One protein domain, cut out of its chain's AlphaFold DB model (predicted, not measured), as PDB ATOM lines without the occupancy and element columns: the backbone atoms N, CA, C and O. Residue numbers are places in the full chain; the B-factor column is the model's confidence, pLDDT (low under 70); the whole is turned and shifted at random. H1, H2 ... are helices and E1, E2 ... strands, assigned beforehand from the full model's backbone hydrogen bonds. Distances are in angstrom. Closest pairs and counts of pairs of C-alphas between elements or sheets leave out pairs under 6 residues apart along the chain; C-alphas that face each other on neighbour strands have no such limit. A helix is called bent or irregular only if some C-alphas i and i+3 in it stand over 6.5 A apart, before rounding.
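AT A GLANCE: This is residues 157 to 221 of the 237 residues of an uncharacterized protein of Nannochloropsis gaditana (UniProt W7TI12). A narrow ribbon of two parallel strands, E1 and E2, takes up one end of a loose, open shape, with H1 beyond the last residues of the strands at the other end. The longer, kinked H2 runs back from H1 toward the first residues of the strands. The printed part has 65 residues, with named elements in the order E1, H1, H2, E2; the class is mixed, helices and strands. The whole is loose, with a radius of gyration of the C-alphas of 13.9 A and spans of 39 by 27 by 21 A.

IN THESE COORDINATES: E1, residues 160 to 165, begins at C-alpha 160 (196.601, 165.664, 154.357) and is 15.8 A long from first to last C-alpha. H1, residues 168 to 182, measures 20.5 A. H2, residues 188 to 206, measures 25.9 A; it is irregular, with C-alphas 200 and 203 7.7 A apart, and has a kink of 46 degrees near residue 200. E2, residues 211 to 216, measures 16.8 A and ends at C-alpha 216 (186.956, 170.222, 167.756).

HOW THE PARTS SIT: E1 and E2 are parallel neighbours at 18 degrees, with N 161 and O 211 2.8 A apart and N 215 and O 163 2.9 A apart, both within hydrogen-bond range. With H1 and H2 between them they form a strand-helix-strand unit, two parallel neighbour strands joined through helices, with a right-handed crossover. H1, with residues 168 to 172 alone, touches H2, with residues 188 to 195 alone; the closest C-alphas, of Val 172 and Val 188, are 6.4 A apart. These helices run opposite ways at a steep tilt of 52 degrees. The closest C-alphas of H2 and E2, of Ala 206 and Val 212, are 6.3 A apart. H1 and E2 are apart. Every O i to N i+4 pair is within hydrogen-bond range in H1, and 13 of 15 in H2.

THE WHOLE: The two C-alphas farthest apart, of Tyr 157 and Leu 180, are 40.2 A apart. The printed part has no cut, and its three links are tight. The model's pLDDT is under 70 at residues 220 to 221.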
ATOM      1  N   TYR A 157     201.998 163.849 145.242       93.56
ATOM      2  CA  TYR A 157     201.516 164.723 146.301       93.56
ATOM      3  C   TYR A 157     201.565 164.023 147.658       93.56
ATOM      4  O   TYR A 157     201.235 162.840 147.774       93.56
ATOM      5  N   ARG A 158     201.906 164.797 148.688       94.69
ATOM      6  CA  ARG A 158     201.557 164.475 150.069       94.69
ATOM      7  C   ARG A 158     200.140 164.973 150.326       94.69
ATOM      8  O   ARG A 158     199.846 166.137 150.067       94.69
ATOM      9  N   VAL A 159     199.271 164.103 150.821       95.06
ATOM     10  CA  VAL A 159     197.847 164.378 150.989       95.06
ATOM     11  C   VAL A 159     197.484 164.348 152.466       95.06
ATOM     12  O   VAL A 159     197.608 163.325 153.142       95.06
ATOM     13  N   GLU A 160     197.015 165.488 152.968       94.38
ATOM     14  CA  GLU A 160     196.601 165.664 154.357       94.38
ATOM     15  C   GLU A 160     195.083 165.820 154.468       94.38
ATOM     16  O   GLU A 160     194.459 166.551 153.697       94.38
ATOM     17  N   LEU A 161     194.493 165.175 155.471       92.69
ATOM     18  CA  LEU A 161     193.102 165.375 155.847       92.69
ATOM     19  C   LEU A 161     193.020 166.358 157.010       92.69
ATOM     20  O   LEU A 161     193.474 166.059 158.112       92.69
ATOM     21  N   VAL A 162     192.357 167.491 156.792       91.12
ATOM     22  CA  VAL A 162     191.980 168.424 157.858       91.12
ATOM     23  C   VAL A 162     190.475 168.336 158.083       91.12
ATOM     24  O   VAL A 162     189.681 168.921 157.354       91.12
ATOM     25  N   GLY A 163     190.074 167.574 159.098       88.00
ATOM     26  CA  GLY A 163     188.679 167.409 159.487       88.00
ATOM     27  C   GLY A 163     188.272 168.373 160.597       88.00
ATOM     28  O   GLY A 163     189.007 168.591 161.559       88.00
ATOM     29  N   VAL A 164     187.059 168.915 160.506       87.19
ATOM     30  CA  VAL A 164     186.426 169.662 161.597       87.19
ATOM     31  C   VAL A 164     185.231 168.860 162.082       87.19
ATOM     32  O   VAL A 164     184.282 168.654 161.327       87.19
ATOM     33  N   TYR A 165     185.251 168.421 163.339       85.94
ATOM     34  CA  TYR A 165     184.141 167.664 163.907       85.94
ATOM     35  C   TYR A 165     183.339 168.507 164.896       85.94
ATOM     36  O   TYR A 165     183.838 169.388 165.598       85.94
ATOM     37  N   VAL A 166     182.041 168.237 164.927       89.69
ATOM     38  CA  VAL A 166     181.071 168.913 165.782       89.69
ATOM     39  C   VAL A 166     179.944 167.933 166.085       89.69
ATOM     40  O   VAL A 166     179.567 167.121 165.240       89.69
ATOM     41  N   ARG A 167     179.412 167.996 167.302       89.44
ATOM     42  CA  ARG A 167     178.253 167.220 167.726       89.44
ATOM     43  C   ARG A 167     177.054 167.553 166.827       89.44
ATOM     44  O   ARG A 167     176.823 168.745 166.572       89.44
ATOM     45  N   PRO A 168     176.275 166.552 166.374       89.25
ATOM     46  CA  PRO A 168     175.177 166.767 165.432       89.25
ATOM     47  C   PRO A 168     174.177 167.836 165.886       89.25
ATOM     48  O   PRO A 168     173.741 168.657 165.082       89.25
ATOM     49  N   GLU A 169     173.864 167.907 167.182       90.12
ATOM     50  CA  GLU A 169     172.890 168.868 167.719       90.12
ATOM     51  C   GLU A 169     173.385 170.313 167.564       90.12
ATOM     52  O   GLU A 169     172.623 171.227 167.233       90.12
ATOM     53  N   VAL A 170     174.691 170.530 167.760       90.81
ATOM     54  CA  VAL A 170     175.332 171.843 167.598       90.81
ATOM     55  C   VAL A 170     175.390 172.227 166.119       90.81
ATOM     56  O   VAL A 170     175.112 173.383 165.783       90.81
ATOM     57  N   ALA A 171     175.713 171.276 165.239       89.19
ATOM     58  CA  ALA A 171     175.763 171.480 163.793       89.19
ATOM     59  C   ALA A 171     174.391 171.861 163.223       89.19
ATOM     60  O   ALA A 171     174.255 172.913 162.593       89.19
ATOM     61  N   VAL A 172     173.359 171.071 163.544       90.44
ATOM     62  CA  VAL A 172     171.976 171.295 163.104       90.44
ATOM     63  C   VAL A 172     171.476 172.658 163.565       90.44
ATOM     64  O   VAL A 172     170.956 173.433 162.760       90.44
ATOM     65  N   ARG A 173     171.697 173.011 164.840       91.12
ATOM     66  CA  ARG A 173     171.324 174.332 165.362       91.12
ATOM     67  C   ARG A 173     171.989 175.461 164.571       91.12
ATOM     68  O   ARG A 173     171.317 176.420 164.193       91.12
ATOM     69  N   ARG A 174     173.300 175.371 164.317       89.81
ATOM     70  CA  ARG A 174     174.045 176.390 163.553       89.81
ATOM     71  C   ARG A 174     173.535 176.499 162.120       89.81
ATOM     72  O   ARG A 174     173.395 177.608 161.617       89.81
ATOM     73  N   ALA A 175     173.221 175.379 161.484       87.31
ATOM     74  CA  ALA A 175     172.741 175.374 160.115       87.31
ATOM     75  C   ALA A 175     171.312 175.922 159.975       87.31
ATOM     76  O   ALA A 175     171.035 176.612 158.995       87.31
ATOM     77  N   ILE A 176     170.429 175.689 160.956       89.44
ATOM     78  CA  ILE A 176     169.108 176.338 161.017       89.44
ATOM     79  C   ILE A 176     169.280 177.854 161.148       89.44
ATOM     80  O   ILE A 176     168.699 178.599 160.364       89.44
ATOM     81  N   ILE A 177     170.124 178.315 162.079       89.31
ATOM     82  CA  ILE A 177     170.404 179.749 162.254       89.31
ATOM     83  C   ILE A 177     170.975 180.348 160.962       89.31
ATOM     84  O   ILE A 177     170.495 181.383 160.513       89.31
ATOM     85  N   ARG A 178     171.946 179.682 160.319       86.06
ATOM     86  CA  ARG A 178     172.498 180.126 159.033       86.06
ATOM     87  C   ARG A 178     171.405 180.234 157.976       86.06
ATOM     88  O   ARG A 178     171.318 181.265 157.329       86.06
ATOM     89  N   ARG A 179     170.541 179.221 157.848       85.31
ATOM     90  CA  ARG A 179     169.424 179.238 156.895       85.31
ATOM     91  C   ARG A 179     168.491 180.420 157.119       85.31
ATOM     92  O   ARG A 179     168.073 181.029 156.145       85.31
ATOM     93  N   LEU A 180     168.174 180.739 158.372       84.12
ATOM     94  CA  LEU A 180     167.325 181.883 158.703       84.12
ATOM     95  C   LEU A 180     168.003 183.222 158.377       84.12
ATOM     96  O   LEU A 180     167.326 184.142 157.939       84.12
ATOM     97  N   LEU A 181     169.322 183.327 158.562       81.38
ATOM     98  CA  LEU A 181     170.077 184.560 158.311       81.38
ATOM     99  C   LEU A 181     170.420 184.785 156.836       81.38
ATOM    100  O   LEU A 181     170.454 185.923 156.384       81.38
ATOM    101  N   THR A 182     170.721 183.720 156.093       77.38
ATOM    102  CA  THR A 182     171.261 183.813 154.727       77.38
ATOM    103  C   THR A 182     170.321 183.257 153.662       77.38
ATOM    104  O   THR A 182     170.660 183.272 152.484       77.38
ATOM    105  N   GLY A 183     169.185 182.672 154.053       73.56
ATOM    106  CA  GLY A 183     168.320 181.890 153.163       73.56
ATOM    107  C   GLY A 183     168.902 180.521 152.772       73.56
ATOM    108  O   GLY A 183     168.184 179.672 152.245       73.56
ATOM    109  N   ARG A 184     170.184 180.255 153.074       71.25
ATOM    110  CA  ARG A 184     170.921 179.056 152.653       71.25
ATOM    111  C   ARG A 184     171.010 178.025 153.771       71.25
ATOM    112  O   ARG A 184     171.670 178.229 154.792       71.25
ATOM    113  N   GLY A 185     170.441 176.848 153.545       72.56
ATOM    114  CA  GLY A 185     170.532 175.741 154.489       72.56
ATOM    115  C   GLY A 185     170.400 174.390 153.818       72.56
ATOM    116  O   GLY A 185     169.693 174.243 152.829       72.56
ATOM    117  N   VAL A 186     171.063 173.401 154.404       76.19
ATOM    118  CA  VAL A 186     170.874 171.994 154.054       76.19
ATOM    119  C   VAL A 186     169.686 171.470 154.874       76.19
ATOM    120  O   VAL A 186     169.575 171.834 156.050       76.19
ATOM    121  N   PRO A 187     168.773 170.656 154.322       83.69
ATOM    122  CA  PRO A 187     167.729 170.015 155.116       83.69
ATOM    123  C   PRO A 187     168.318 169.233 156.300       83.69
ATOM    124  O   PRO A 187     169.361 168.598 156.171       83.69
ATOM    125  N   VAL A 188     167.647 169.253 157.457       86.44
ATOM    126  CA  VAL A 188     168.166 168.621 158.690       86.44
ATOM    127  C   VAL A 188     168.456 167.132 158.487       86.44
ATOM    128  O   VAL A 188     169.487 166.646 158.942       86.44
ATOM    129  N   ARG A 189     167.586 166.420 157.757       85.00
ATOM    130  CA  ARG A 189     167.791 165.000 157.428       85.00
ATOM    131  C   ARG A 189     169.100 164.769 156.675       85.00
ATOM    132  O   ARG A 189     169.865 163.899 157.071       85.00
ATOM    133  N   GLU A 190     169.390 165.587 155.665       82.88
ATOM    134  CA  GLU A 190     170.627 165.472 154.884       82.88
ATOM    135  C   GLU A 190     171.870 165.822 155.709       82.88
ATOM    136  O   GLU A 190     172.893 165.153 155.594       82.88
ATOM    137  N   GLN A 191     171.780 166.805 156.613       83.00
ATOM    138  CA  GLN A 191     172.885 167.109 157.530       83.00
ATOM    139  C   GLN A 191     173.205 165.929 158.450       83.00
ATOM    140  O   GLN A 191     174.360 165.526 158.561       83.00
ATOM    141  N   LEU A 192     172.185 165.356 159.097       87.06
ATOM    142  CA  LEU A 192     172.361 164.213 159.996       87.06
ATOM    143  C   LEU A 192     172.876 162.983 159.245       87.06
ATOM    144  O   LEU A 192     173.737 162.262 159.747       87.06
ATOM    145  N   ARG A 193     172.391 162.774 158.022       83.88
ATOM    146  CA  ARG A 193     172.849 161.698 157.147       83.88
ATOM    147  C   ARG A 193     174.318 161.858 156.762       83.88
ATOM    148  O   ARG A 193     175.064 160.890 156.861       83.88
ATOM    149  N   SER A 194     174.744 163.062 156.382       80.31
ATOM    150  CA  SER A 194     176.152 163.359 156.090       80.31
ATOM    151  C   SER A 194     177.043 163.120 157.313       80.31
ATOM    152  O   SER A 194     178.068 162.457 157.184       80.31
ATOM    153  N   HIS A 195     176.610 163.542 158.509       83.25
ATOM    154  CA  HIS A 195     177.301 163.234 159.766       83.25
ATOM    155  C   HIS A 195     177.464 161.725 159.994       83.25
ATOM    156  O   HIS A 195     178.561 161.267 160.310       83.25
ATOM    157  N   ALA A 196     176.386 160.954 159.828       82.94
ATOM    158  CA  ALA A 196     176.406 159.509 160.035       82.94
ATOM    159  C   ALA A 196     177.303 158.790 159.016       82.94
ATOM    160  O   ALA A 196     178.091 157.925 159.394       82.94
ATOM    161  N   LEU A 197     177.217 159.165 157.734       79.31
ATOM    162  CA  LEU A 197     178.047 158.590 156.673       79.31
ATOM    163  C   LEU A 197     179.528 158.924 156.860       79.31
ATOM    164  O   LEU A 197     180.364 158.040 156.696       79.31
ATOM    165  N   PHE A 198     179.855 160.162 157.235       81.50
ATOM    166  CA  PHE A 198     181.232 160.541 157.534       81.50
ATOM    167  C   PHE A 198     181.775 159.733 158.716       81.50
ATOM    168  O   PHE A 198     182.802 159.079 158.580       81.50
ATOM    169  N   ALA A 199     181.058 159.705 159.845       83.94
ATOM    170  CA  ALA A 199     181.493 158.978 161.037       83.94
ATOM    171  C   ALA A 199     181.684 157.477 160.768       83.94
ATOM    172  O   ALA A 199     182.674 156.899 161.203       83.94
ATOM    173  N   LYS A 200     180.773 156.860 160.004       84.50
ATOM    174  CA  LYS A 200     180.848 155.441 159.634       84.50
ATOM    175  C   LYS A 200     182.088 155.109 158.799       84.50
ATOM    176  O   LYS A 200     182.636 154.024 158.949       84.50
ATOM    177  N   ASN A 201     182.493 156.003 157.899       82.69
ATOM    178  CA  ASN A 201     183.571 155.742 156.944       82.69
ATOM    179  C   ASN A 201     184.907 156.395 157.333       82.69
ATOM    180  O   ASN A 201     185.903 156.192 156.640       82.69
ATOM    181  N   PHE A 202     184.941 157.175 158.417       85.56
ATOM    182  CA  PHE A 202     186.092 157.999 158.777       85.56
ATOM    183  C   PHE A 202     187.380 157.189 158.929       85.56
ATOM    184  O   PHE A 202     188.396 157.584 158.370       85.56
ATOM    185  N   GLU A 203     187.345 156.055 159.632       86.94
ATOM    186  CA  GLU A 203     188.536 155.216 159.825       86.94
ATOM    187  C   GLU A 203     189.095 154.723 158.483       86.94
ATOM    188  O   GLU A 203     190.290 154.840 158.220       86.94
ATOM    189  N   THR A 204     188.218 154.277 157.580       86.50
ATOM    190  CA  THR A 204     188.586 153.858 156.221       86.50
ATOM    191  C   THR A 204     189.186 155.001 155.404       86.50
ATOM    192  O   THR A 204     190.095 154.787 154.600       86.50
ATOM    193  N   PHE A 205     188.683 156.223 155.579       83.69
ATOM    194  CA  PHE A 205     189.226 157.399 154.905       83.69
ATOM    195  C   PHE A 205     190.580 157.784 155.472       83.69
ATOM    196  O   PHE A 205     191.517 157.952 154.702       83.69
ATOM    197  N   ALA A 206     190.696 157.865 156.796       88.19
ATOM    198  CA  ALA A 206     191.890 158.300 157.504       88.19
ATOM    199  C   ALA A 206     193.137 157.502 157.095       88.19
ATOM    200  O   ALA A 206     194.193 158.094 156.895       88.19
ATOM    201  N   LEU A 207     192.998 156.190 156.883       90.88
ATOM    202  CA  LEU A 207     194.093 155.313 156.447       90.88
ATOM    203  C   LEU A 207     194.630 155.627 155.043       90.88
ATOM    204  O   LEU A 207     195.736 155.218 154.705       90.88
ATOM    205  N   GLN A 208     193.857 156.326 154.211       91.75
ATOM    206  CA  GLN A 208     194.270 156.691 152.859       91.75
ATOM    207  C   GLN A 208     195.040 158.018 152.817       91.75
ATOM    208  O   GLN A 208     195.561 158.351 151.755       91.75
ATOM    209  N   PHE A 209     195.140 158.764 153.921       94.00
ATOM    210  CA  PHE A 209     195.872 160.033 154.000       94.00
ATOM    211  C   PHE A 209     197.231 159.858 154.675       94.00
ATOM    212  O   PHE A 209     197.403 159.006 155.542       94.00
ATOM    213  N   ASP A 210     198.189 160.711 154.319       94.94
ATOM    214  CA  ASP A 210     199.531 160.679 154.916       94.94
ATOM    215  C   ASP A 210     199.539 161.328 156.307       94.94
ATOM    216  O   ASP A 210     200.403 161.073 157.145       94.94
ATOM    217  N   THR A 211     198.591 162.228 156.564       94.75
ATOM    218  CA  THR A 211     198.404 162.888 157.859       94.75
ATOM    219  C   THR A 211     196.933 163.231 158.041       94.75
ATOM    220  O   THR A 211     196.273 163.660 157.096       94.75
ATOM    221  N   VAL A 212     196.423 163.064 159.261       93.81
ATOM    222  CA  VAL A 212     195.038 163.385 159.618       93.81
ATOM    223  C   VAL A 212     195.031 164.304 160.833       93.81
ATOM    224  O   VAL A 212     195.554 163.957 161.889       93.81
ATOM    225  N   LEU A 213     194.420 165.476 160.685       90.81
ATOM    226  CA  LEU A 213     194.236 166.473 161.731       90.81
ATOM    227  C   LEU A 213     192.741 166.669 161.977       90.81
ATOM    228  O   LEU A 213     191.996 166.981 161.051       90.81
ATOM    229  N   LEU A 214     192.303 166.510 163.226       89.69
ATOM    230  CA  LEU A 214     190.914 166.722 163.628       89.69
ATOM    231  C   LEU A 214     190.798 167.905 164.586       89.69
ATOM    232  O   LEU A 214     191.430 167.928 165.640       89.69
ATOM    233  N   TYR A 215     189.934 168.858 164.241       88.50
ATOM    234  CA  TYR A 215     189.651 170.038 165.050       88.50
ATOM    235  C   TYR A 215     188.259 169.959 165.678       88.50
ATOM    236  O   TYR A 215     187.256 169.772 164.985       88.50
ATOM    237  N   ASP A 216     188.203 170.148 166.996       87.62
ATOM    238  CA  ASP A 216     186.956 170.222 167.756       87.62
ATOM    239  C   ASP A 216     186.301 171.600 167.586       87.62
ATOM    240  O   ASP A 216     186.826 172.618 168.040       87.62
ATOM    241  N   ASN A 217     185.116 171.635 166.976       87.81
ATOM    242  CA  ASN A 217     184.320 172.852 166.810       87.81
ATOM    243  C   ASN A 217     183.031 172.853 167.659       87.81
ATOM    244  O   ASN A 217     182.057 173.564 167.369       87.81
ATOM    245  N   ASN A 218     182.991 172.056 168.728       84.88
ATOM    246  CA  ASN A 218     181.871 172.003 169.666       84.88
ATOM    247  C   ASN A 218     181.770 173.246 170.539       84.88
ATOM    248  O   ASN A 218     180.665 173.676 170.884       84.88
ATOM    249  N   ARG A 219     182.911 173.834 170.901       80.19
ATOM    250  CA  ARG A 219     182.956 175.047 171.714       80.19
ATOM    251  C   ARG A 219     182.920 176.260 170.794       80.19
ATOM    252  O   ARG A 219     183.596 176.298 169.773       80.19
ATOM    253  N   ARG A 220     182.132 177.277 171.149       60.84
ATOM    254  CA  ARG A 220     182.481 178.625 170.688       60.84
ATOM    255  C   ARG A 220     183.798 178.943 171.389       60.84
ATOM    256  O   ARG A 220     183.885 178.696 172.589       60.84
ATOM    257  N   HIS A 221     184.802 179.443 170.673       52.91
ATOM    258  CA  HIS A 221     185.853 180.190 171.352       52.91
ATOM    259  C   HIS A 221     185.127 181.297 172.114       52.91
ATOM    260  O   HIS A 221     184.621 182.241 171.511       52.91
TER     261      HIS A 221